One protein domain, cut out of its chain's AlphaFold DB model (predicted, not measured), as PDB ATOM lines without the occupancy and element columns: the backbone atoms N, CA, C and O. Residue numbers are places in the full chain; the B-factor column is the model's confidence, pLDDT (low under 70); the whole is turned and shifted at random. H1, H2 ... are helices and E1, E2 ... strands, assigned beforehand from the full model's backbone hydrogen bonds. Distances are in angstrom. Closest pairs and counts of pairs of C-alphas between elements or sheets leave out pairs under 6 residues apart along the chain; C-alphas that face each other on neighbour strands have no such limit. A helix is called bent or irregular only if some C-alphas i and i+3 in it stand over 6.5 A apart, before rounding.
ATOM      1  N   ARG A   7      57.094   6.464  -5.847       94.44
ATOM      2  CA  ARG A   7      57.457   5.432  -6.833       94.44
ATOM      3  C   ARG A   7      57.915   6.072  -8.134       94.44
ATOM      4  O   ARG A   7      57.200   6.899  -8.684       94.44
ATOM      5  N   ASP A   8      59.052   5.634  -8.648       95.06
ATOM      6  CA  ASP A   8      59.522   6.044  -9.967       95.06
ATOM      7  C   ASP A   8      58.927   5.122 -11.041       95.06
ATOM      8  O   ASP A   8      58.737   3.920 -10.825       95.06
ATOM      9  N   ILE A   9      58.586   5.703 -12.186       94.81
ATOM     10  CA  ILE A   9      58.022   5.012 -13.341       94.81
ATOM     11  C   ILE A   9      59.097   4.970 -14.406       94.81
ATOM     12  O   ILE A   9      59.513   6.009 -14.909       94.81
ATOM     13  N   LYS A  10      59.546   3.756 -14.720       93.75
ATOM     14  CA  LYS A  10      60.594   3.521 -15.707       93.75
ATOM     15  C   LYS A  10      60.036   2.971 -17.013       93.75
ATOM     16  O   LYS A  10      59.097   2.172 -16.984       93.75
ATOM     17  N   GLU A  11      60.649   3.357 -18.118       92.19
ATOM     18  CA  GLU A  11      60.467   2.849 -19.479       92.19
ATOM     19  C   GLU A  11      61.873   2.605 -20.034       92.19
ATOM     20  O   GLU A  11      62.689   3.519 -20.017       92.19
ATOM     21  N   ASN A  12      62.182   1.365 -20.422       91.25
ATOM     22  CA  ASN A  12      63.500   0.973 -20.947       91.25
ATOM     23  C   ASN A  12      64.682   1.438 -20.069       91.25
ATOM     24  O   ASN A  12      65.632   2.042 -20.544       91.25
ATOM     25  N   GLY A  13      64.587   1.222 -18.752       90.75
ATOM     26  CA  GLY A  13      65.615   1.631 -17.781       90.75
ATOM     27  C   GLY A  13      65.555   3.104 -17.349       90.75
ATOM     28  O   GLY A  13      65.929   3.417 -16.216       90.75
ATOM     29  N   THR A  14      64.977   3.982 -18.168       93.44
ATOM     30  CA  THR A  14      64.900   5.431 -17.933       93.44
ATOM     31  C   THR A  14      63.674   5.812 -17.115       93.44
ATOM     32  O   THR A  14      62.572   5.320 -17.353       93.44
ATOM     33  N   THR A  15      63.833   6.714 -16.143       95.56
ATOM     34  CA  THR A  15      62.696   7.235 -15.371       95.56
ATOM     35  C   THR A  15      61.947   8.290 -16.184       95.56
ATOM     36  O   THR A  15      62.491   9.348 -16.459       95.56
ATOM     37  N   ILE A  16      60.684   8.018 -16.510       94.19
ATOM     38  CA  ILE A  16      59.804   8.906 -17.294       94.19
ATOM     39  C   ILE A  16      58.808   9.687 -16.425       94.19
ATOM     40  O   ILE A  16      58.002  10.474 -16.916       94.19
ATOM     41  N   GLY A  17      58.796   9.422 -15.121       95.75
ATOM     42  CA  GLY A  17      57.945  10.134 -14.185       95.75
ATOM     43  C   GLY A  17      57.949   9.525 -12.794       95.75
ATOM     44  O   GLY A  17      58.559   8.486 -12.531       95.75
ATOM     45  N   ARG A  18      57.244  10.183 -11.883       96.56
ATOM     46  CA  ARG A  18      57.221   9.847 -10.463       96.56
ATOM     47  C   ARG A  18      55.819   9.963  -9.899       96.56
ATOM     48  O   ARG A  18      55.116  10.936 -10.154       96.56
ATOM     49  N   ILE A  19      55.440   8.981  -9.092       96.81
ATOM     50  CA  ILE A  19      54.245   9.024  -8.263       96.81
ATOM     51  C   ILE A  19      54.636   9.448  -6.852       96.81
ATOM     52  O   ILE A  19      55.594   8.914  -6.292       96.81
ATOM     53  N   LEU A  20      53.861  10.354  -6.270       97.00
ATOM     54  CA  LEU A  20      53.961  10.771  -4.876       97.00
ATOM     55  C   LEU A  20      52.634  10.506  -4.161       97.00
ATOM     56  O   LEU A  20      51.565  10.666  -4.749       97.00
ATOM     57  N   TYR A  21      52.700  10.107  -2.896       96.75
ATOM     58  CA  TYR A  21      51.557   9.924  -2.009       96.75
ATOM     59  C   TYR A  21      51.818  10.627  -0.681       96.75
ATOM     60  O   TYR A  21      52.868  10.445  -0.063       96.75
ATOM     61  N   THR A  22      50.825  11.375  -0.208       95.56
ATOM     62  CA  THR A  22      50.854  11.995   1.118       95.56
ATOM     63  C   THR A  22      49.434  12.036   1.690       95.56
ATOM     64  O   THR A  22      48.502  12.429   0.977       95.56
ATOM     65  N   PRO A  23      49.215  11.652   2.962       95.50
ATOM     66  CA  PRO A  23      48.006  12.047   3.678       95.50
ATOM     67  C   PRO A  23      47.831  13.571   3.623       95.50
ATOM     68  O   PRO A  23      48.802  14.322   3.541       95.50
ATOM     69  N   THR A  24      46.597  14.053   3.611       96.25
ATOM     70  CA  THR A  24      46.325  15.492   3.555       96.25
ATOM     71  C   THR A  24      45.134  15.850   4.429       96.25
ATOM     72  O   THR A  24      44.566  14.989   5.095       96.25
ATOM     73  N   THR A  25      44.767  17.127   4.456       97.50
ATOM     74  CA  THR A  25      43.693  17.635   5.308       97.50
ATOM     75  C   THR A  25      42.422  17.899   4.510       97.50
ATOM     76  O   THR A  25      42.439  18.103   3.289       97.50
ATOM     77  N   GLN A  26      41.299  17.955   5.225       97.56
ATOM     78  CA  GLN A  26      40.016  18.379   4.673       97.56
ATOM     79  C   GLN A  26      40.089  19.773   4.044       97.56
ATOM     80  O   GLN A  26      39.504  19.987   2.983       97.56
ATOM     81  N   ALA A  27      40.823  20.698   4.672       97.88
ATOM     82  CA  ALA A  27      41.009  22.060   4.181       97.88
ATOM     83  C   ALA A  27      41.649  22.067   2.784       97.88
ATOM     84  O   ALA A  27      41.051  22.589   1.848       97.88
ATOM     85  N   LYS A  28      42.779  21.366   2.600       97.56
ATOM     86  CA  LYS A  28      43.460  21.261   1.294       97.56
ATOM     87  C   LYS A  28      42.588  20.588   0.229       97.56
ATOM     88  O   LYS A  28      42.598  20.979  -0.937       97.56
ATOM     89  N   TYR A  29      41.800  19.579   0.614       97.62
ATOM     90  CA  TYR A  29      40.830  18.957  -0.294       97.62
ATOM     91  C   TYR A  29      39.736  19.942  -0.726       97.62
ATOM     92  O   TYR A  29      39.416  20.029  -1.914       97.62
ATOM     93  N   ARG A  30      39.156  20.683   0.227       96.62
ATOM     94  CA  ARG A  30      38.110  21.679  -0.038       96.62
ATOM     95  C   ARG A  30      38.634  22.844  -0.867       96.62
ATOM     96  O   ARG A  30      37.926  23.274  -1.767       96.62
ATOM     97  N   GLU A  31      39.869  23.273  -0.640       97.00
ATOM     98  CA  GLU A  31      40.535  24.300  -1.437       97.00
ATOM     99  C   GLU A  31      40.614  23.892  -2.915       97.00
ATOM    100  O   GLU A  31      40.158  24.630  -3.788       97.00
ATOM    101  N   LEU A  32      41.108  22.682  -3.220       96.00
ATOM    102  CA  LEU A  32      41.139  22.207  -4.606       96.00
ATOM    103  C   LEU A  32      39.727  22.035  -5.178       96.00
ATOM    104  O   LEU A  32      39.502  22.352  -6.345       96.00
ATOM    105  N   LYS A  33      38.772  21.550  -4.377       94.62
ATOM    106  CA  LYS A  33      37.371  21.409  -4.795       94.62
ATOM    107  C   LYS A  33      36.741  22.766  -5.137       94.62
ATOM    108  O   LYS A  33      36.060  22.858  -6.153       94.62
ATOM    109  N   GLY A  34      36.994  23.794  -4.328       95.12
ATOM    110  CA  GLY A  34      36.553  25.169  -4.566       95.12
ATOM    111  C   GLY A  34      37.198  25.750  -5.819       95.12
ATOM    112  O   GLY A  34      36.495  26.216  -6.706       95.12
ATOM    113  N   ARG A  35      38.521  25.590  -5.976       93.75
ATOM    114  CA  ARG A  35      39.231  25.984  -7.204       93.75
ATOM    115  C   ARG A  35      38.679  25.287  -8.438       93.75
ATOM    116  O   ARG A  35      38.591  25.923  -9.479       93.75
ATOM    117  N   ALA A  36      38.344  23.999  -8.348       93.38
ATOM    118  CA  ALA A  36      37.738  23.247  -9.441       93.38
ATOM    119  C   ALA A  36      36.339  23.775  -9.798       93.38
ATOM    120  O   ALA A  36      36.006  23.775 -10.976       93.38
ATOM    121  N   ASN A  37      35.568  24.241  -8.807       93.56
ATOM    122  CA  ASN A  37      34.208  24.776  -8.940       93.56
ATOM    123  C   ASN A  37      33.320  23.930  -9.874       93.56
ATOM    124  O   ASN A  37      32.831  24.395 -10.898       93.56
ATOM    125  N   LEU A  38      33.206  22.638  -9.557       92.44
ATOM    126  CA  LEU A  38      32.509  21.652 -10.383       92.44
ATOM    127  C   LEU A  38      31.206  21.213  -9.726       92.44
ATOM    128  O   LEU A  38      31.245  20.600  -8.652       92.44
ATOM    129  N   ASN A  39      30.085  21.425 -10.417       89.12
ATOM    130  CA  ASN A  39      28.814  20.802 -10.066       89.12
ATOM    131  C   ASN A  39      28.641  19.484 -10.833       89.12
ATOM    132  O   ASN A  39      28.717  19.464 -12.056       89.12
ATOM    133  N   ARG A  40      28.453  18.371 -10.114       88.62
ATOM    134  CA  ARG A  40      28.411  17.025 -10.709       88.62
ATOM    135  C   ARG A  40      27.026  16.712 -11.249       88.62
ATOM    136  O   ARG A  40      26.089  16.643 -10.461       88.62
ATOM    137  N   VAL A  41      26.944  16.343 -12.522       83.38
ATOM    138  CA  VAL A  41      25.766  15.687 -13.099       83.38
ATOM    139  C   VAL A  41      26.045  14.187 -13.144       83.38
ATOM    140  O   VAL A  41      27.127  13.757 -13.538       83.38
ATOM    141  N   ASN A  42      25.129  13.356 -12.644       83.75
ATOM    142  CA  ASN A  42      25.303  11.895 -12.632       83.75
ATOM    143  C   ASN A  42      26.637  11.405 -12.035       83.75
ATOM    144  O   ASN A  42      27.179  10.379 -12.444       83.75
ATOM    145  N   ARG A  43      27.121  12.101 -10.990       89.62
ATOM    146  CA  ARG A  43      28.338  11.803 -10.199       89.62
ATOM    147  C   ARG A  43      29.664  12.210 -10.834       89.62
ATOM    148  O   ARG A  43      30.678  12.042 -10.156       89.62
ATOM    149  N   PHE A  44      29.665  12.783 -12.032       95.69
ATOM    150  CA  PHE A  44      30.860  13.263 -12.717       95.69
ATOM    151  C   PHE A  44      30.694  14.732 -13.119       95.69
ATOM    152  O   PHE A  44      29.592  15.202 -13.373       95.69
ATOM    153  N   ALA A  45      31.789  15.476 -13.138       96.31
ATOM    154  CA  ALA A  45      31.854  16.777 -13.784       96.31
ATOM    155  C   ALA A  45      33.282  17.086 -14.185       96.31
ATOM    156  O   ALA A  45      34.233  16.594 -13.569       96.31
ATOM    157  N   GLN A  46      33.399  17.947 -15.184       96.75
ATOM    158  CA  GLN A  46      34.657  18.369 -15.757       96.75
ATOM    159  C   GLN A  46      34.623  19.872 -16.035       96.75
ATOM    160  O   GLN A  46      33.563  20.437 -16.290       96.75
ATOM    161  N   ARG A  47      35.790  20.516 -15.945       96.12
ATOM    162  CA  ARG A  47      35.992  21.887 -16.415       96.12
ATOM    163  C   ARG A  47      37.404  22.056 -16.942       96.12
ATOM    164  O   ARG A  47      38.376  21.721 -16.259       96.12
ATOM    165  N   SER A  48      37.489  22.646 -18.122       94.94
ATOM    166  CA  SER A  48      38.724  23.013 -18.804       94.94
ATOM    167  C   SER A  48      39.063  24.486 -18.596       94.94
ATOM    168  O   SER A  48      38.181  25.320 -18.421       94.94
ATOM    169  N   SER A  49      40.349  24.811 -18.655       94.38
ATOM    170  CA  SER A  49      40.841  26.166 -18.917       94.38
ATOM    171  C   SER A  49      41.886  26.097 -20.020       94.38
ATOM    172  O   SER A  49      42.648  25.127 -20.055       94.38
ATOM    173  N   PHE A  50      41.962  27.128 -20.851       93.75
ATOM    174  CA  PHE A  50      42.769  27.151 -22.069       93.75
ATOM    175  C   PHE A  50      43.936  28.138 -21.947       93.75
ATOM    176  O   PHE A  50      43.955  28.977 -21.040       93.75
ATOM    177  N   HIS A  51      44.944  28.001 -22.806       90.56
ATOM    178  CA  HIS A  51      45.959  29.045 -22.979       90.56
ATOM    179  C   HIS A  51      45.395  30.180 -23.844       90.56
ATOM    180  O   HIS A  51      44.434  29.971 -24.581       90.56
ATOM    181  N   GLY A  52      45.990  31.377 -23.764       82.62
ATOM    182  CA  GLY A  52      45.516  32.552 -24.514       82.62
ATOM    183  C   GLY A  52      45.542  32.377 -26.039       82.62
ATOM    184  O   GLY A  52      44.709  32.952 -26.722       82.62
ATOM    185  N   GLY A  53      46.439  31.530 -26.558       77.50
ATOM    186  CA  GLY A  53      46.545  31.185 -27.984       77.50
ATOM    187  C   GLY A  53      45.838  29.883 -28.385       77.50
ATOM    188  O   GLY A  53      46.154  29.321 -29.427       77.50
ATOM    189  N   GLY A  54      44.932  29.361 -27.550       82.44
ATOM    190  CA  GLY A  54      44.273  28.073 -27.774       82.44
ATOM    191  C   GLY A  54      44.995  26.884 -27.130       82.44
ATOM    192  O   GLY A  54      46.078  26.999 -26.558       82.44
ATOM    193  N   GLY A  55      44.346  25.718 -27.161       85.56
ATOM    194  CA  GLY A  55      44.841  24.506 -26.505       85.56
ATOM    195  C   GLY A  55      44.552  24.453 -25.002       85.56
ATOM    196  O   GLY A  55      44.422  25.462 -24.302       85.56
ATOM    197  N   ILE A  56      44.404  23.234 -24.484       93.19
ATOM    198  CA  ILE A  56      44.065  23.010 -23.082       93.19
ATOM    199  C   ILE A  56      45.258  23.345 -22.178       93.19
ATOM    200  O   ILE A  56      46.366  22.868 -22.387       93.19
ATOM    201  N   LYS A  57      45.031  24.144 -21.134       95.25
ATOM    202  CA  LYS A  57      46.029  24.458 -20.097       95.25
ATOM    203  C   LYS A  57      45.887  23.551 -18.888       95.25
ATOM    204  O   LYS A  57      46.868  23.109 -18.287       95.25
ATOM    205  N   LYS A  58      44.643  23.312 -18.479       96.38
ATOM    206  CA  LYS A  58      44.329  22.553 -17.270       96.38
ATOM    207  C   LYS A  58      42.924  21.992 -17.343       96.38
ATOM    208  O   LYS A  58      42.010  22.684 -17.778       96.38
ATOM    209  N   VAL A  59      42.755  20.785 -16.824       97.44
ATOM    210  CA  VAL A  59      41.449  20.180 -16.590       97.44
ATOM    211  C   VAL A  59      41.274  19.858 -15.126       97.44
ATOM    212  O   VAL A  59      42.174  19.326 -14.478       97.44
ATOM    213  N   TYR A  60      40.084  20.154 -14.623       98.06
ATOM    214  CA  TYR A  60      39.580  19.620 -13.375       98.06
ATOM    215  C   TYR A  60      38.514  18.574 -13.658       98.06
ATOM    216  O   TYR A  60      37.640  18.792 -14.493       98.06
ATOM    217  N   VAL A  61      38.550  17.477 -12.911       97.50
ATOM    218  CA  VAL A  61      37.503  16.457 -12.887       97.50
ATOM    219  C   VAL A  61      37.066  16.228 -11.450       97.50
ATOM    220  O   VAL A  61      37.873  16.254 -10.523       97.50
ATOM    221  N   SER A  62      35.776  15.997 -11.247       97.19
ATOM    222  CA  SER A  62      35.174  15.765  -9.941       97.19
ATOM    223  C   SER A  62      34.262  14.551 -10.027       97.19
ATOM    224  O   SER A  62      33.281  14.574 -10.761       97.19
ATOM    225  N   ALA A  63      34.553  13.500  -9.257       96.38
ATOM    226  CA  ALA A  63      33.803  12.244  -9.304       96.38
ATOM    227  C   ALA A  63      33.360  11.758  -7.912       96.38
ATOM    228  O   ALA A  63      34.074  11.941  -6.917       96.38
ATOM    229  N   LYS A  64      32.173  11.139  -7.812       95.31
ATOM    230  CA  LYS A  64      31.844  10.243  -6.684       95.31
ATOM    231  C   LYS A  64      32.305   8.837  -7.066       95.31
ATOM    232  O   LYS A  64      31.876   8.306  -8.084       95.31
ATOM    233  N   LEU A  65      33.186   8.262  -6.259       94.12
ATOM    234  CA  LEU A  65      33.780   6.958  -6.506       94.12
ATOM    235  C   LEU A  65      32.907   5.859  -5.913       94.12
ATOM    236  O   LEU A  65      32.537   5.923  -4.738       94.12
ATOM    237  N   ARG A  66      32.645   4.834  -6.717       90.25
ATOM    238  CA  ARG A  66      32.072   3.546  -6.305       90.25
ATOM    239  C   ARG A  66      33.098   2.436  -6.504       90.25
ATOM    240  O   ARG A  66      34.154   2.667  -7.081       90.25
ATOM    241  N   THR A  67      32.793   1.228  -6.064       83.06
ATOM    242  CA  THR A  67      33.522   0.028  -6.487       83.06
ATOM    243  C   THR A  67      32.770  -0.597  -7.647       83.06
ATOM    244  O   THR A  67      31.615  -0.988  -7.498       83.06
ATOM    245  N   ARG A  68      33.398  -0.654  -8.821       78.44
ATOM    246  CA  ARG A  68      32.819  -1.369  -9.958       78.44
ATOM    247  C   ARG A  68      32.766  -2.877  -9.656       78.44
ATOM    248  O   ARG A  68      33.754  -3.384  -9.117       78.44
ATOM    249  N   VAL A  82      38.760  12.915 -26.925       96.06
ATOM    250  CA  VAL A  82      39.586  13.188 -25.738       96.06
ATOM    251  C   VAL A  82      39.726  14.687 -25.506       96.06
ATOM    252  O   VAL A  82      39.540  15.484 -26.420       96.06
ATOM    253  N   VAL A  83      40.109  15.069 -24.291       94.88
ATOM    254  CA  VAL A  83      40.353  16.463 -23.893       94.88
ATOM    255  C   VAL A  83      41.533  17.093 -24.642       94.88
ATOM    256  O   VAL A  83      41.515  18.290 -24.923       94.88
ATOM    257  N   ASN A  84      42.582  16.321 -24.927       94.50
ATOM    258  CA  ASN A  84      43.835  16.792 -25.523       94.50
ATOM    259  C   ASN A  84      44.122  16.099 -26.873       94.50
ATOM    260  O   ASN A  84      45.128  15.399 -27.004       94.50
ATOM    261  N   PRO A  85      43.266  16.277 -27.894       91.56
ATOM    262  CA  PRO A  85      43.377  15.528 -29.148       91.56
ATOM    263  C   PRO A  85      44.669  15.829 -29.918       91.56
ATOM    264  O   PRO A  85      45.183  14.950 -30.599       91.56
ATOM    265  N   GLY A  86      45.238  17.032 -29.758       88.19
ATOM    266  CA  GLY A  86      46.490  17.436 -30.409       88.19
ATOM    267  C   GLY A  86      47.755  16.750 -29.878       88.19
ATOM    268  O   GLY A  86      48.819  16.911 -30.463       88.19
ATOM    269  N   TYR A  87      47.666  15.980 -28.788       92.31
ATOM    270  CA  TYR A  87      48.790  15.201 -28.276       92.31
ATOM    271  C   TYR A  87      48.628  13.724 -28.642       92.31
ATOM    272  O   TYR A  87      47.750  13.045 -28.113       92.31
ATOM    273  N   VAL A  88      49.494  13.214 -29.521       92.56
ATOM    274  CA  VAL A  88      49.473  11.817 -29.988       92.56
ATOM    275  C   VAL A  88      50.862  11.198 -29.792       92.56
ATOM    276  O   VAL A  88      51.697  11.238 -30.693       92.56
ATOM    277  N   PRO A  89      51.182  10.683 -28.590       89.81
ATOM    278  CA  PRO A  89      52.461  10.022 -28.357       89.81
ATOM    279  C   PRO A  89      52.539   8.669 -29.077       89.81
ATOM    280  O   PRO A  89      51.518   8.039 -29.349       89.81
ATOM    281  N   ALA A  90      53.756   8.164 -29.293       86.94
ATOM    282  CA  ALA A  90      53.954   6.776 -29.708       86.94
ATOM    283  C   ALA A  90      53.276   5.815 -28.713       86.94
ATOM    284  O   ALA A  90      53.387   5.997 -27.495       86.94
ATOM    285  N   ASN A  91      52.575   4.802 -29.234       87.94
ATOM    286  CA  ASN A  91      51.732   3.892 -28.450       87.94
ATOM    287  C   ASN A  91      50.706   4.648 -27.584       87.94
ATOM    288  O   ASN A  91      50.627   4.455 -26.364       87.94
ATOM    289  N   VAL A  92      49.952   5.556 -28.215       92.06
ATOM    290  CA  VAL A  92      48.910   6.350 -27.556       92.06
ATOM    291  C   VAL A  92      47.832   5.456 -26.954       92.06
ATOM    292  O   VAL A  92      47.304   4.549 -27.591       92.06
ATOM    293  N   HIS A  93      47.488   5.733 -25.702       93.38
ATOM    294  CA  HIS A  93      46.326   5.172 -25.035       93.38
ATOM    295  C   HIS A  93      45.399   6.302 -24.606       93.38
ATOM    296  O   HIS A  93      45.851   7.357 -24.156       93.38
ATOM    297  N   LYS A  94      44.094   6.030 -24.652       94.94
ATOM    298  CA  LYS A  94      43.102   6.856 -23.966       94.94
ATOM    299  C   LYS A  94      43.104   6.484 -22.489       94.94
ATOM    300  O   LYS A  94      42.847   5.335 -22.125       94.94
ATOM    301  N   ALA A  95      43.449   7.444 -21.648       94.88
ATOM    302  CA  ALA A  95      43.504   7.297 -20.206       94.88
ATOM    303  C   ALA A  95      42.348   8.064 -19.564       94.88
ATOM    304  O   ALA A  95      42.088   9.215 -19.910       94.88
ATOM    305  N   HIS A  96      41.672   7.445 -18.598       96.62
ATOM    306  CA  HIS A  96      40.664   8.138 -17.804       96.62
ATOM    307  C   HIS A  96      41.322   9.085 -16.791       96.62
ATOM    308  O   HIS A  96      42.244   8.701 -16.069       96.62
ATOM    309  N   LEU A  97      40.792  10.303 -16.661       97.00
ATOM    310  CA  LEU A  97      41.126  11.223 -15.570       97.00
ATOM    311  C   LEU A  97      40.546  10.704 -14.247       97.00
ATOM    312  O   LEU A  97      41.259  10.565 -13.253       97.00
ATOM    313  N   ALA A  98      39.257  10.358 -14.239       95.44
ATOM    314  CA  ALA A  98      38.618   9.571 -13.191       95.44
ATOM    315  C   ALA A  98      38.381   8.144 -13.692       95.44
ATOM    316  O   ALA A  98      37.564   7.927 -14.581       95.44
ATOM    317  N   SER A  99      39.080   7.178 -13.094       93.06
ATOM    318  CA  SER A  99      39.090   5.773 -13.521       93.06
ATOM    319  C   SER A  99      37.699   5.142 -13.684       93.06
ATOM    320  O   SER A  99      36.836   5.261 -12.801       93.06
ATOM    321  N   ASP A 100      37.531   4.371 -14.761       91.31
ATOM    322  CA  ASP A 100      36.381   3.494 -15.024       91.31
ATOM    323  C   ASP A 100      36.118   2.528 -13.857       91.31
ATOM    324  O   ASP A 100      34.970   2.290 -13.469       91.31
ATOM    325  N   ARG A 101      37.191   2.044 -13.209       91.12
ATOM    326  CA  ARG A 101      37.158   1.177 -12.020       91.12
ATOM    327  C   ARG A 101      36.307   1.753 -10.895       91.12
ATOM    328  O   ARG A 101      35.754   0.999 -10.091       91.12
ATOM    329  N   PHE A 102      36.219   3.077 -10.826       91.81
ATOM    330  CA  PHE A 102      35.459   3.778  -9.804       91.81
ATOM    331  C   PHE A 102      34.155   4.388 -10.317       91.81
ATOM    332  O   PHE A 102      33.506   5.152  -9.601       91.81
ATOM    333  N   GLY A 103      33.742   4.024 -11.534       89.75
ATOM    334  CA  GLY A 103      32.544   4.534 -12.185       89.75
ATOM    335  C   GLY A 103      32.728   5.872 -12.894       89.75
ATOM    336  O   GLY A 103      31.724   6.544 -13.107       89.75
ATOM    337  N   GLY A 104      33.962   6.265 -13.227       92.19
ATOM    338  CA  GLY A 104      34.187   7.371 -14.153       92.19
ATOM    339  C   GLY A 104      33.650   7.029 -15.552       92.19
ATOM    340  O   GLY A 104      33.801   5.884 -15.978       92.19
ATOM    341  N   PRO A 105      32.988   7.971 -16.244       93.38
ATOM    342  CA  PRO A 105      32.382   7.707 -17.545       93.38
ATOM    343  C   PRO A 105      33.443   7.586 -18.643       93.38
ATOM    344  O   PRO A 105      34.472   8.263 -18.593       93.38
ATOM    345  N   SER A 106      33.173   6.771 -19.658       94.88
ATOM    346  CA  SER A 106      33.956   6.732 -20.895       94.88
ATOM    347  C   SER A 106      33.377   7.758 -21.866       94.88
ATOM    348  O   SER A 106      32.476   7.463 -22.639       94.88
ATOM    349  N   ASN A 107      33.832   9.006 -21.765       95.12
ATOM    350  CA  ASN A 107      33.408  10.093 -22.643       95.12
ATOM    351  C   ASN A 107      34.558  11.081 -22.878       95.12
ATOM    352  O   ASN A 107      35.562  11.063 -22.163       95.12
ATOM    353  N   ALA A 108      34.391  11.976 -23.853       95.25
ATOM    354  CA  ALA A 108      35.447  12.902 -24.263       95.25
ATOM    355  C   ALA A 108      35.915  13.867 -23.165       95.25
ATOM    356  O   ALA A 108      37.033  14.366 -23.216       95.25
ATOM    357  N   GLN A 109      35.092  14.098 -22.140       95.62
ATOM    358  CA  GLN A 109      35.435  14.955 -21.007       95.62
ATOM    359  C   GLN A 109      36.334  14.241 -19.985       95.62
ATOM    360  O   GLN A 109      37.057  14.887 -19.232       95.62
ATOM    361  N   ASN A 110      36.290  12.911 -19.918       97.12
ATOM    362  CA  ASN A 110      37.042  12.136 -18.934       97.12
ATOM    363  C   ASN A 110      38.258  11.417 -19.526       97.12
ATOM    364  O   ASN A 110      38.997  10.787 -18.774       97.12
ATOM    365  N   LEU A 111      38.457  11.476 -20.840       97.31
ATOM    366  CA  LEU A 111      39.541  10.782 -21.521       97.31
ATOM    367  C   LEU A 111      40.606  11.756 -22.013       97.31
ATOM    368  O   LEU A 111      40.301  12.843 -22.500       97.31
ATOM    369  N   VAL A 112      41.861  11.333 -21.909       96.38
ATOM    370  CA  VAL A 112      43.030  12.043 -22.430       96.38
ATOM    371  C   VAL A 112      43.900  11.086 -23.230       96.38
ATOM    372  O   VAL A 112      43.969   9.900 -22.908       96.38
ATOM    373  N   ASN A 113      44.596  11.592 -24.238       95.75
ATOM    374  CA  ASN A 113      45.689  10.873 -24.870       95.75
ATOM    375  C   ASN A 113      46.924  10.912 -23.969       95.75
ATOM    376  O   ASN A 113      47.341  11.974 -23.496       95.75
ATOM    377  N   GLU A 114      47.527   9.746 -23.755       92.62
ATOM    378  CA  GLU A 114      48.724   9.594 -22.937       92.62
ATOM    379  C   GLU A 114      49.558   8.385 -23.389       92.62
ATOM    380  O   GLU A 114      49.067   7.502 -24.093       92.62
ATOM    381  N   LYS A 115      50.833   8.320 -22.983       93.19
ATOM    382  CA  LYS A 115      51.673   7.139 -23.234       93.19
ATOM    383  C   LYS A 115      51.079   5.902 -22.551       93.19
ATOM    384  O   LYS A 115      50.751   5.954 -21.359       93.19
ATOM    385  N   SER A 116      51.058   4.768 -23.255       92.94
ATOM    386  CA  SER A 116      50.620   3.468 -22.716       92.94
ATOM    387  C   SER A 116      51.258   3.142 -21.363       92.94
ATOM    388  O   SER A 116      50.563   2.787 -20.411       92.94
ATOM    389  N   ARG A 117      52.573   3.347 -21.227       93.81
ATOM    390  CA  ARG A 117      53.326   3.068 -20.000       93.81
ATOM    391  C   ARG A 117      52.872   3.907 -18.811       93.81
ATOM    392  O   ARG A 117      52.811   3.396 -17.690       93.81
ATOM    393  N   ILE A 118      52.534   5.174 -19.038       94.12
ATOM    394  CA  ILE A 118      52.016   6.062 -17.993       94.12
ATOM    395  C   ILE A 118      50.628   5.575 -17.558       94.12
ATOM    396  O   ILE A 118      50.400   5.375 -16.364       94.12
ATOM    397  N   ASN A 119      49.738   5.279 -18.507       93.50
ATOM    398  CA  ASN A 119      48.397   4.779 -18.205       93.50
ATOM    399  C   ASN A 119      48.424   3.429 -17.463       93.50
ATOM    400  O   ASN A 119      47.887   3.292 -16.362       93.50
ATOM    401  N   LEU A 120      49.108   2.435 -18.034       93.69
ATOM    402  CA  LEU A 120      49.106   1.049 -17.560       93.69
ATOM    403  C   LEU A 120      49.980   0.811 -16.321       93.69
ATOM    404  O   LEU A 120      49.780  -0.182 -15.624       93.69
ATOM    405  N   SER A 121      50.923   1.705 -16.004       93.69
ATOM    406  CA  SER A 121      51.769   1.584 -14.808       93.69
ATOM    407  C   SER A 121      51.512   2.698 -13.801       93.69
ATOM    408  O   SER A 121      51.148   2.413 -12.657       93.69
ATOM    409  N   ALA A 122      51.684   3.964 -14.195       94.94
ATOM    410  CA  ALA A 122      51.636   5.077 -13.254       94.94
ATOM    411  C   ALA A 122      50.230   5.250 -12.664       94.94
ATOM    412  O   ALA A 122      50.035   5.134 -11.448       94.94
ATOM    413  N   HIS A 123      49.234   5.434 -13.532       95.44
ATOM    414  CA  HIS A 123      47.853   5.634 -13.096       95.44
ATOM    415  C   HIS A 123      47.270   4.364 -12.481       95.44
ATOM    416  O   HIS A 123      46.644   4.447 -11.428       95.44
ATOM    417  N   LYS A 124      47.588   3.167 -12.999       94.50
ATOM    418  CA  LYS A 124      47.175   1.902 -12.357       94.50
ATOM    419  C   LYS A 124      47.696   1.747 -10.925       94.50
ATOM    420  O   LYS A 124      46.975   1.244 -10.060       94.50
ATOM    421  N   ARG A 125      48.915   2.202 -10.616       95.62
ATOM    422  CA  ARG A 125      49.439   2.201  -9.235       95.62
ATOM    423  C   ARG A 125      48.671   3.169  -8.332       95.62
ATOM    424  O   ARG A 125      48.365   2.800  -7.195       95.62
ATOM    425  N   ILE A 126      48.329   4.358  -8.831       96.06
ATOM    426  CA  ILE A 126      47.484   5.336  -8.124       96.06
ATOM    427  C   ILE A 126      46.089   4.750  -7.878       96.06
ATOM    428  O   ILE A 126      45.637   4.711  -6.736       96.06
ATOM    429  N   GLU A 127      45.437   4.207  -8.906       95.62
ATOM    430  CA  GLU A 127      44.127   3.559  -8.804       95.62
ATOM    431  C   GLU A 127      44.136   2.415  -7.785       95.62
ATOM    432  O   GLU A 127      43.261   2.335  -6.928       95.62
ATOM    433  N   ASN A 128      45.155   1.554  -7.808       94.94
ATOM    434  CA  ASN A 128      45.292   0.469  -6.837       94.94
ATOM    435  C   ASN A 128      45.467   0.985  -5.402       94.94
ATOM    436  O   ASN A 128      44.984   0.356  -4.456       94.94
ATOM    437  N   ARG A 129      46.139   2.127  -5.210       95.12
ATOM    438  CA  ARG A 129      46.247   2.780  -3.899       95.12
ATOM    439  C   ARG A 129      44.893   3.330  -3.452       95.12
ATOM    440  O   ARG A 129      44.493   3.056  -2.326       95.12
ATOM    441  N   ILE A 130      44.163   4.015  -4.333       95.56
ATOM    442  CA  ILE A 130      42.808   4.523  -4.064       95.56
ATOM    443  C   ILE A 130      41.853   3.376  -3.716       95.56
ATOM    444  O   ILE A 130      41.125   3.467  -2.730       95.56
ATOM    445  N   ALA A 131      41.900   2.267  -4.458       94.00
ATOM    446  CA  ALA A 131      41.079   1.088  -4.193       94.00
ATOM    447  C   ALA A 131      41.343   0.503  -2.798       94.00
ATOM    448  O   ALA A 131      40.404   0.124  -2.105       94.00
ATOM    449  N   LYS A 132      42.607   0.471  -2.354       92.94
ATOM    450  CA  LYS A 132      42.967   0.025  -0.999       92.94
ATOM    451  C   LYS A 132      42.462   0.977   0.081       92.94
ATOM    452  O   LYS A 132      41.957   0.503   1.089       92.94
ATOM    453  N   LEU A 133      42.565   2.289  -0.139       93.88
ATOM    454  CA  LEU A 133      42.026   3.290   0.787       93.88
ATOM    455  C   LEU A 133      40.503   3.140   0.924       93.88
ATOM    456  O   LEU A 133      39.994   3.078   2.036       93.88
ATOM    457  N   ILE A 134      39.792   2.992  -0.198       93.69
ATOM    458  CA  ILE A 134      38.348   2.724  -0.215       93.69
ATOM    459  C   ILE A 134      38.017   1.423   0.523       93.69
ATOM    460  O   ILE A 134      37.103   1.419   1.345       93.69
ATOM    461  N   LYS A 135      38.759   0.337   0.262       92.00
ATOM    462  CA  LYS A 135      38.556  -0.953   0.934       92.00
ATOM    463  C   LYS A 135      38.725  -0.825   2.450       92.00
ATOM    464  O   LYS A 135      37.898  -1.349   3.176       92.00
ATOM    465  N   ALA A 136      39.736  -0.091   2.917       91.88
ATOM    466  CA  ALA A 136      39.975   0.124   4.346       91.88
ATOM    467  C   ALA A 136      38.858   0.926   5.042       91.88
ATOM    468  O   ALA A 136      38.606   0.716   6.221       91.88
ATOM    469  N   GLY A 137      38.182   1.832   4.326       90.94
ATOM    470  CA  GLY A 137      37.021   2.569   4.844       90.94
ATOM    471  C   GLY A 137      35.674   1.855   4.664       90.94
ATOM    472  O   GLY A 137      34.643   2.386   5.081       90.94
ATOM    473  N   THR A 138      35.658   0.688   4.013       90.75
ATOM    474  CA  THR A 138      34.437  -0.066   3.701       90.75
ATOM    475  C   THR A 138      34.264  -1.213   4.704       90.75
ATOM    476  O   THR A 138      35.222  -1.959   4.902       90.75
ATOM    477  N   PRO A 139      33.083  -1.389   5.329       89.50
ATOM    478  CA  PRO A 139      32.855  -2.463   6.291       89.50
ATOM    479  C   PRO A 139      32.915  -3.834   5.607       89.50
ATOM    480  O   PRO A 139      32.639  -3.951   4.408       89.50
ATOM    481  N   ALA A 140      33.242  -4.879   6.370       85.81
ATOM    482  CA  ALA A 140      33.154  -6.251   5.878       85.81
ATOM    483  C   ALA A 140      31.711  -6.574   5.438       85.81
ATOM    484  O   ALA A 140      30.753  -6.100   6.043       85.81
ATOM    485  N   GLY A 141      31.557  -7.331   4.349       83.12
ATOM    486  CA  GLY A 141      30.247  -7.688   3.783       83.12
ATOM    487  C   GLY A 141      29.575  -6.594   2.943       83.12
ATOM    488  O   GLY A 141      28.551  -6.846   2.308       83.12
ATOM    489  N   ASP A 142      30.142  -5.387   2.870       85.00
ATOM    490  CA  ASP A 142      29.542  -4.311   2.093       85.00
ATOM    491  C   ASP A 142      29.853  -4.414   0.584       85.00
ATOM    492  O   ASP A 142      30.776  -3.786   0.056       85.00
ATOM    493  N   ASN A 143      29.001  -5.166  -0.116       81.19
ATOM    494  CA  ASN A 143      29.116  -5.474  -1.545       81.19
ATOM    495  C   ASN A 143      28.322  -4.531  -2.468       81.19
ATOM    496  O   ASN A 143      28.182  -4.805  -3.658       81.19
ATOM    497  N   SER A 144      27.785  -3.417  -1.954       84.81
ATOM    498  CA  SER A 144      26.903  -2.558  -2.754       84.81
ATOM    499  C   SER A 144      27.625  -1.957  -3.979       84.81
ATOM    500  O   SER A 144      28.597  -1.208  -3.804       84.81
ATOM    501  N   PRO A 145      27.131  -2.201  -5.213       77.62
ATOM    502  CA  PRO A 145      27.767  -1.724  -6.445       77.62
ATOM    503  C   PRO A 145      27.440  -0.257  -6.768       77.62
ATOM    504  O   PRO A 145      28.110   0.385  -7.581       77.62
ATOM    505  N   THR A 146      26.403   0.299  -6.143       81.25
ATOM    506  CA  THR A 146      25.920   1.671  -6.372       81.25
ATOM    507  C   THR A 146      26.372   2.646  -5.289       81.25
ATOM    508  O   THR A 146      26.310   3.862  -5.483       81.25
ATOM    509  N   ARG A 147      26.875   2.137  -4.159       88.44
ATOM    510  CA  ARG A 147      27.237   2.956  -3.004       88.44
ATOM    511  C   ARG A 147      28.459   3.826  -3.280       88.44
ATOM    512  O   ARG A 147      29.515   3.362  -3.714       88.44
ATOM    513  N   ASN A 148      28.322   5.109  -2.959       90.38
ATOM    514  CA  ASN A 148      29.431   6.052  -2.996       90.38
ATOM    515  C   ASN A 148      30.382   5.771  -1.822       90.38
ATOM    516  O   ASN A 148      29.965   5.773  -0.666       90.38
ATOM    517  N   ARG A 149      31.663   5.569  -2.123       91.31
ATOM    518  CA  ARG A 149      32.722   5.248  -1.152       91.31
ATOM    519  C   ARG A 149      33.676   6.402  -0.901       91.31
ATOM    520  O   ARG A 149      34.211   6.560   0.194       91.31
ATOM    521  N   ALA A 150      33.899   7.213  -1.927       94.88
ATOM    522  CA  ALA A 150      34.843   8.311  -1.861       94.88
ATOM    523  C   ALA A 150      34.454   9.463  -2.791       94.88
ATOM    524  O   ALA A 150      33.668   9.308  -3.726       94.88
ATOM    525  N   GLY A 151      35.001  10.642  -2.524       96.56
ATOM    526  CA  GLY A 151      35.026  11.757  -3.461       96.56
ATOM    527  C   GLY A 151      36.413  11.893  -4.072       96.56
ATOM    528  O   GLY A 151      37.406  11.789  -3.358       96.56
ATOM    529  N   LEU A 152      36.473  12.156  -5.372       97.69
ATOM    530  CA  LEU A 152      37.703  12.431  -6.104       97.69
ATOM    531  C   LEU A 152      37.633  13.813  -6.744       97.69
ATOM    532  O   LEU A 152      36.609  14.155  -7.339       97.69
ATOM    533  N   ILE A 153      38.729  14.558  -6.646       97.94
ATOM    534  CA  ILE A 153      39.031  15.712  -7.487       97.94
ATOM    535  C   ILE A 153      40.357  15.428  -8.186       97.94
ATOM    536  O   ILE A 153      41.356  15.152  -7.522       97.94
ATOM    537  N   VAL A 154      40.367  15.496  -9.511       98.12
ATOM    538  CA  VAL A 154      41.577  15.404 -10.327       98.12
ATOM    539  C   VAL A 154      41.862  16.762 -10.929       98.12
ATOM    540  O   VAL A 154      40.944  17.464 -11.346       98.12
ATOM    541  N   ARG A 155      43.138  17.129 -10.973       98.12
ATOM    542  CA  ARG A 155      43.635  18.252 -11.753       98.12
ATOM    543  C   ARG A 155      44.765  17.760 -12.640       98.12
ATOM    544  O   ARG A 155      45.805  17.375 -12.113       98.12
ATOM    545  N   GLU A 156      44.584  17.842 -13.946       97.81
ATOM    546  CA  GLU A 156      45.656  17.648 -14.919       97.81
ATOM    547  C   GLU A 156      46.072  18.988 -15.516       97.81
ATOM    548  O   GLU A 156      45.221  19.829 -15.805       97.81
ATOM    549  N   THR A 157      47.373  19.203 -15.672       97.19
ATOM    550  CA  THR A 157      47.942  20.339 -16.405       97.19
ATOM    551  C   THR A 157      48.578  19.870 -17.698       97.19
ATOM    552  O   THR A 157      49.040  18.733 -17.786       97.19
ATOM    553  N   TYR A 158      48.631  20.764 -18.679       95.81
ATOM    554  CA  TYR A 158      49.156  20.470 -20.005       95.81
ATOM    555  C   TYR A 158      50.093  21.582 -20.479       95.81
ATOM    556  O   TYR A 158      49.956  22.741 -20.072       95.81
ATOM    557  N   SER A 159      51.045  21.230 -21.343       93.31
ATOM    558  CA  SER A 159      51.809  22.205 -22.125       93.31
ATOM    559  C   SER A 159      50.919  22.862 -23.191       93.31
ATOM    560  O   SER A 159      49.782  22.441 -23.398       93.31
ATOM    561  N   ALA A 160      51.428  23.879 -23.894       89.12
ATOM    562  CA  ALA A 160      50.716  24.485 -25.026       89.12
ATOM    563  C   ALA A 160      50.391  23.460 -26.133       89.12
ATOM    564  O   ALA A 160      49.318  23.505 -26.721       89.12
ATOM    565  N   ALA A 161      51.262  22.464 -26.330       88.38
ATOM    566  CA  ALA A 161      51.062  21.360 -27.272       88.38
ATOM    567  C   ALA A 161      50.098  20.260 -26.764       88.38
ATOM    568  O   ALA A 161      49.998  19.194 -27.362       88.38
ATOM    569  N   GLY A 162      49.432  20.450 -25.617       90.81
ATOM    570  CA  GLY A 162      48.488  19.470 -25.066       90.81
ATOM    571  C   GLY A 162      49.130  18.235 -24.414       90.81
ATOM    572  O   GLY A 162      48.412  17.309 -24.029       90.81
ATOM    573  N   LYS A 163      50.462  18.205 -24.249       93.12
ATOM    574  CA  LYS A 163      51.167  17.137 -23.516       93.12
ATOM    575  C   LYS A 163      50.864  17.258 -22.016       93.12
ATOM    576  O   LYS A 163      51.099  18.337 -21.466       93.12
ATOM    577  N   PRO A 164      50.414  16.191 -21.327       94.44
ATOM    578  CA  PRO A 164      50.253  16.204 -19.876       94.44
ATOM    579  C   PRO A 164      51.570  16.536 -19.161       94.44
ATOM    580  O   PRO A 164      52.612  15.940 -19.434       94.44
ATOM    581  N   THR A 165      51.528  17.489 -18.231       95.62
ATOM    582  CA  THR A 165      52.686  17.942 -17.434       95.62
ATOM    583  C   THR A 165      52.570  17.587 -15.957       95.62
ATOM    584  O   THR A 165      53.525  17.741 -15.201       95.62
ATOM    585  N   GLY A 166      51.417  17.085 -15.525       96.62
ATOM    586  CA  GLY A 166      51.232  16.601 -14.166       96.62
ATOM    587  C   GLY A 166      49.773  16.348 -13.835       96.62
ATOM    588  O   GLY A 166      48.893  17.115 -14.226       96.62
ATOM    589  N   ARG A 167      49.528  15.296 -13.050       98.06
ATOM    590  CA  ARG A 167      48.193  14.931 -12.574       98.06
ATOM    591  C   ARG A 167      48.164  14.866 -11.059       98.06
ATOM    592  O   ARG A 167      48.892  14.092 -10.446       98.06
ATOM    593  N   LEU A 168      47.299  15.665 -10.453       98.19
ATOM    594  CA  LEU A 168      47.016  15.671  -9.022       98.19
ATOM    595  C   LEU A 168      45.671  14.991  -8.774       98.19
ATOM    596  O   LEU A 168      44.673  15.360  -9.381       98.19
ATOM    597  N   TYR A 169      45.642  14.066  -7.824       98.31
ATOM    598  CA  TYR A 169      44.456  13.397  -7.314       98.31
ATOM    599  C   TYR A 169      44.278  13.769  -5.841       98.31
ATOM    600  O   TYR A 169      45.141  13.484  -5.009       98.31
ATOM    601  N   MET A 170      43.144  14.369  -5.504       98.31
ATOM    602  CA  MET A 170      42.704  14.570  -4.127       98.31
ATOM    603  C   MET A 170      41.518  13.653  -3.864       98.31
ATOM    604  O   MET A 170      40.492  13.739  -4.540       98.31
ATOM    605  N   VAL A 171      41.659  12.769  -2.883       97.81
ATOM    606  CA  VAL A 171      40.674  11.735  -2.562       97.81
ATOM    607  C   VAL A 171      40.183  11.935  -1.139       97.81
ATOM    608  O   VAL A 171      40.985  12.106  -0.229       97.81
ATOM    609  N   SER A 172      38.869  11.893  -0.953       97.50
ATOM    610  CA  SER A 172      38.221  11.848   0.356       97.50
ATOM    611  C   SER A 172      37.541  10.495   0.519       97.50
ATOM    612  O   SER A 172      36.610  10.186  -0.221       97.50
ATOM    613  N   VAL A 173      37.997   9.677   1.458       96.38
ATOM    614  CA  VAL A 173      37.411   8.359   1.728       96.38
ATOM    615  C   VAL A 173      36.560   8.455   2.981       96.38
ATOM    616  O   VAL A 173      36.981   9.057   3.961       96.38
ATOM    617  N   MET A 174      35.343   7.918   2.932       93.56
ATOM    618  CA  MET A 174      34.494   7.789   4.114       93.56
ATOM    619  C   MET A 174      34.795   6.453   4.782       93.56
ATOM    620  O   MET A 174      34.649   5.414   4.141       93.56
ATOM    621  N   ASN A 175      35.190   6.484   6.050       92.44
ATOM    622  CA  ASN A 175      35.153   5.311   6.902       92.44
ATOM    623  C   ASN A 175      33.712   5.134   7.379       92.44
ATOM    624  O   ASN A 175      33.140   6.012   8.016       92.44
ATOM    625  N   ARG A 176      33.102   4.018   7.009       86.38
ATOM    626  CA  ARG A 176      31.688   3.745   7.276       86.38
ATOM    627  C   ARG A 176      31.441   3.104   8.636       86.38
ATOM    628  O   ARG A 176      30.295   3.088   9.059       86.38
ATOM    629  N   ASN A 177      32.484   2.628   9.311       86.44
ATOM    630  CA  ASN A 177      32.357   2.095  10.664       86.44
ATOM    631  C   ASN A 177      32.152   3.225  11.681       86.44
ATOM    632  O   ASN A 177      31.459   3.038  12.668       86.44
ATOM    633  N   ASN A 178      32.734   4.404  11.431       90.00
ATOM    634  CA  ASN A 178      32.700   5.533  12.367       90.00
ATOM    635  C   ASN A 178      32.314   6.875  11.719       90.00
ATOM    636  O   ASN A 178      32.486   7.928  12.324       90.00
ATOM    637  N   ASN A 179      31.851   6.859  10.466       89.19
ATOM    638  CA  ASN A 179      31.493   8.036   9.661       89.19
ATOM    639  C   ASN A 179      32.584   9.120   9.507       89.19
ATOM    640  O   ASN A 179      32.309  10.195   8.968       89.19
ATOM    641  N   SER A 180      33.835   8.845   9.891       94.00
ATOM    642  CA  SER A 180      34.953   9.771   9.686       94.00
ATOM    643  C   SER A 180      35.381   9.829   8.216       94.00
ATOM    644  O   SER A 180      35.081   8.942   7.408       94.00
ATOM    645  N   ARG A 181      36.103  10.890   7.834       95.44
ATOM    646  CA  ARG A 181      36.695  11.016   6.497       95.44
ATOM    647  C   ARG A 181      38.202  11.172   6.573       95.44
ATOM    648  O   ARG A 181      38.699  12.048   7.269       95.44
ATOM    649  N   SER A 182      38.909  10.390   5.769       96.69
ATOM    650  CA  SER A 182      40.336  10.569   5.520       96.69
ATOM    651  C   SER A 182      40.560  11.249   4.171       96.69
ATOM    652  O   SER A 182      39.784  11.076   3.223       96.69
ATOM    653  N   TYR A 183      41.628  12.037   4.075       97.94
ATOM    654  CA  TYR A 183      41.959  12.797   2.877       97.94
ATOM    655  C   TYR A 183      43.357  12.432   2.399       97.94
ATOM    656  O   TYR A 183      44.302  12.318   3.182       97.94
ATOM    657  N   HIS A 184      43.496  12.255   1.089       97.81
ATOM    658  CA  HIS A 184      44.723  11.759   0.485       97.81
ATOM    659  C   HIS A 184      45.068  12.546  -0.764       97.81
ATOM    660  O   HIS A 184      44.201  12.850  -1.584       97.81
ATOM    661  N   LYS A 185      46.358  12.821  -0.910       97.94
ATOM    662  CA  LYS A 185      46.949  13.474  -2.061       97.94
ATOM    663  C   LYS A 185      47.822  12.465  -2.798       97.94
ATOM    664  O   LYS A 185      48.742  11.904  -2.203       97.94
ATOM    665  N   LEU A 186      47.538  12.235  -4.076       97.88
ATOM    666  CA  LEU A 186      48.421  11.493  -4.974       97.88
ATOM    667  C   LEU A 186      48.788  12.375  -6.156       97.88
ATOM    668  O   LEU A 186      47.946  13.104  -6.668       97.88
ATOM    669  N   GLU A 187      50.029  12.306  -6.602       97.31
ATOM    670  CA  GLU A 187      50.485  13.059  -7.763       97.31
ATOM    671  C   GLU A 187      51.250  12.152  -8.705       97.31
ATOM    672  O   GLU A 187      52.047  11.337  -8.252       97.31
ATOM    673  N   PHE A 188      51.041  12.336 -10.002       97.62
ATOM    674  CA  PHE A 188      51.958  11.893 -11.036       97.62
ATOM    675  C   PHE A 188      52.657  13.117 -11.630       97.62
ATOM    676  O   PHE A 188      51.997  14.073 -12.048       97.62
ATOM    677  N   ARG A 189      53.987  13.080 -11.649       96.19
ATOM    678  CA  ARG A 189      54.855  14.109 -12.223       96.19
ATOM    679  C   ARG A 189      55.702  13.467 -13.324       96.19
ATOM    680  O   ARG A 189      56.586  12.679 -12.979       96.19
ATOM    681  N   PRO A 190      55.417  13.732 -14.609       93.00
ATOM    682  CA  PRO A 190      56.330  13.407 -15.699       93.00
ATOM    683  C   PRO A 190      57.718  14.014 -15.448       93.00
ATOM    684  O   PRO A 190      57.815  15.054 -14.791       93.00
ATOM    685  N   ILE A 191      58.758  13.346 -15.944       88.69
ATOM    686  CA  ILE A 191      60.139  13.847 -15.986       88.69
ATOM    687  C   ILE A 191      60.497  14.117 -17.446       88.69
ATOM    688  O   ILE A 191      60.020  13.340 -18.310       88.69
TER     689      ILE A 191
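This is residues 7 to 68 and 82 to 191 of the 191 residues of the protein "DNA/RNA non-specific endonuclease" of Dyella marensis (UniProt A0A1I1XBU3). A twisted sheet of seven strands curls round one long helix, H2, while the shorter H1 packs on the opposite face. A small hairpin, E5 and E6, leads straight into H2, and E5 packs on its first turns. The printed part has 172 residues, with two named helices and nine named strands in the order E1 E2 H1 E3 E4 E5 E6 H2 E7 E8 E9; the class is mixed. The large sheet runs E1 E2 E9 E8 E7 E4 E3, antiparallel throughout, as does the small one. The whole is compact, with a radius of gyration of the C-alphas of 15.9 A and spans of 48 by 38 by 28 A.

The large sheet holds, strand beside strand, E1, residues 7 to 11, E2, 14 to 24, E9, 181 to 190, E8, 164 to 174, E7, 150 to 158, E4, 56 to 65, and E3, 44 to 50. E7, E8 and E9 form a meander, each strand the antiparallel neighbour of the one before. Within hydrogen-bond range are N 9 and O 17 of the hairpin E1 and E2, 2.8 A; N 20 and O 187 of E2 and E9, 2.9 A; N 169 and O 186 of E8 and E9, 2.8 A; N 153 and O 170 of E7 and E8, 2.9 A; N 61 and O 154 of E4 and E7, 2.9 A; and N 47 and O 60 of the hairpin E3 and E4, 2.9 A. H2, residues 116 to 136, is on the sheet, which curls round it; the closest C-alphas of H2 and E8 are those of Ile 134 and Val 173, 6.0 A. H1, residues 26 to 36, is on the opposite face, in three layers, helices on both faces of a sheet. Its height over the sheet is 8.5 A, and it lies over E8 and E7, slantwise to the strands, at 52 degrees to E7 on the local plane. The hairpin of E5, residues 92 to 96, and E6, 111 to 115, has N 95 and O 112 within range at 2.8 A. The closest C-alphas of E5 and H2 are those of His 93 and Ser 116, 5.2 A. Every O i to N i+4 pair is within range in H1, and 15 of 17 in H2.

E1 begins with C-alpha 7 at (57.457, 5.432, -6.833), and E9, 29.7 A long, ends with C-alpha 190 at (56.330, 13.407, -15.699). E2 measures 30.1 A, E8 29.9 A, E7 26.1 A and E4 25.3 A. H2, 29.3 A, is only just irregular: C-alphas 120 and 123 are 6.52 A apart.

The C-alphas farthest apart are those of Gly 53 and Gly 141, 52.8 A. Residues 69 to 81 are not printed, and C-alphas 68 and 82 are 22.5 A apart across the cut. The links E5 to E6 and H2 to E7 are long. No printed residue has a pLDDT under 70.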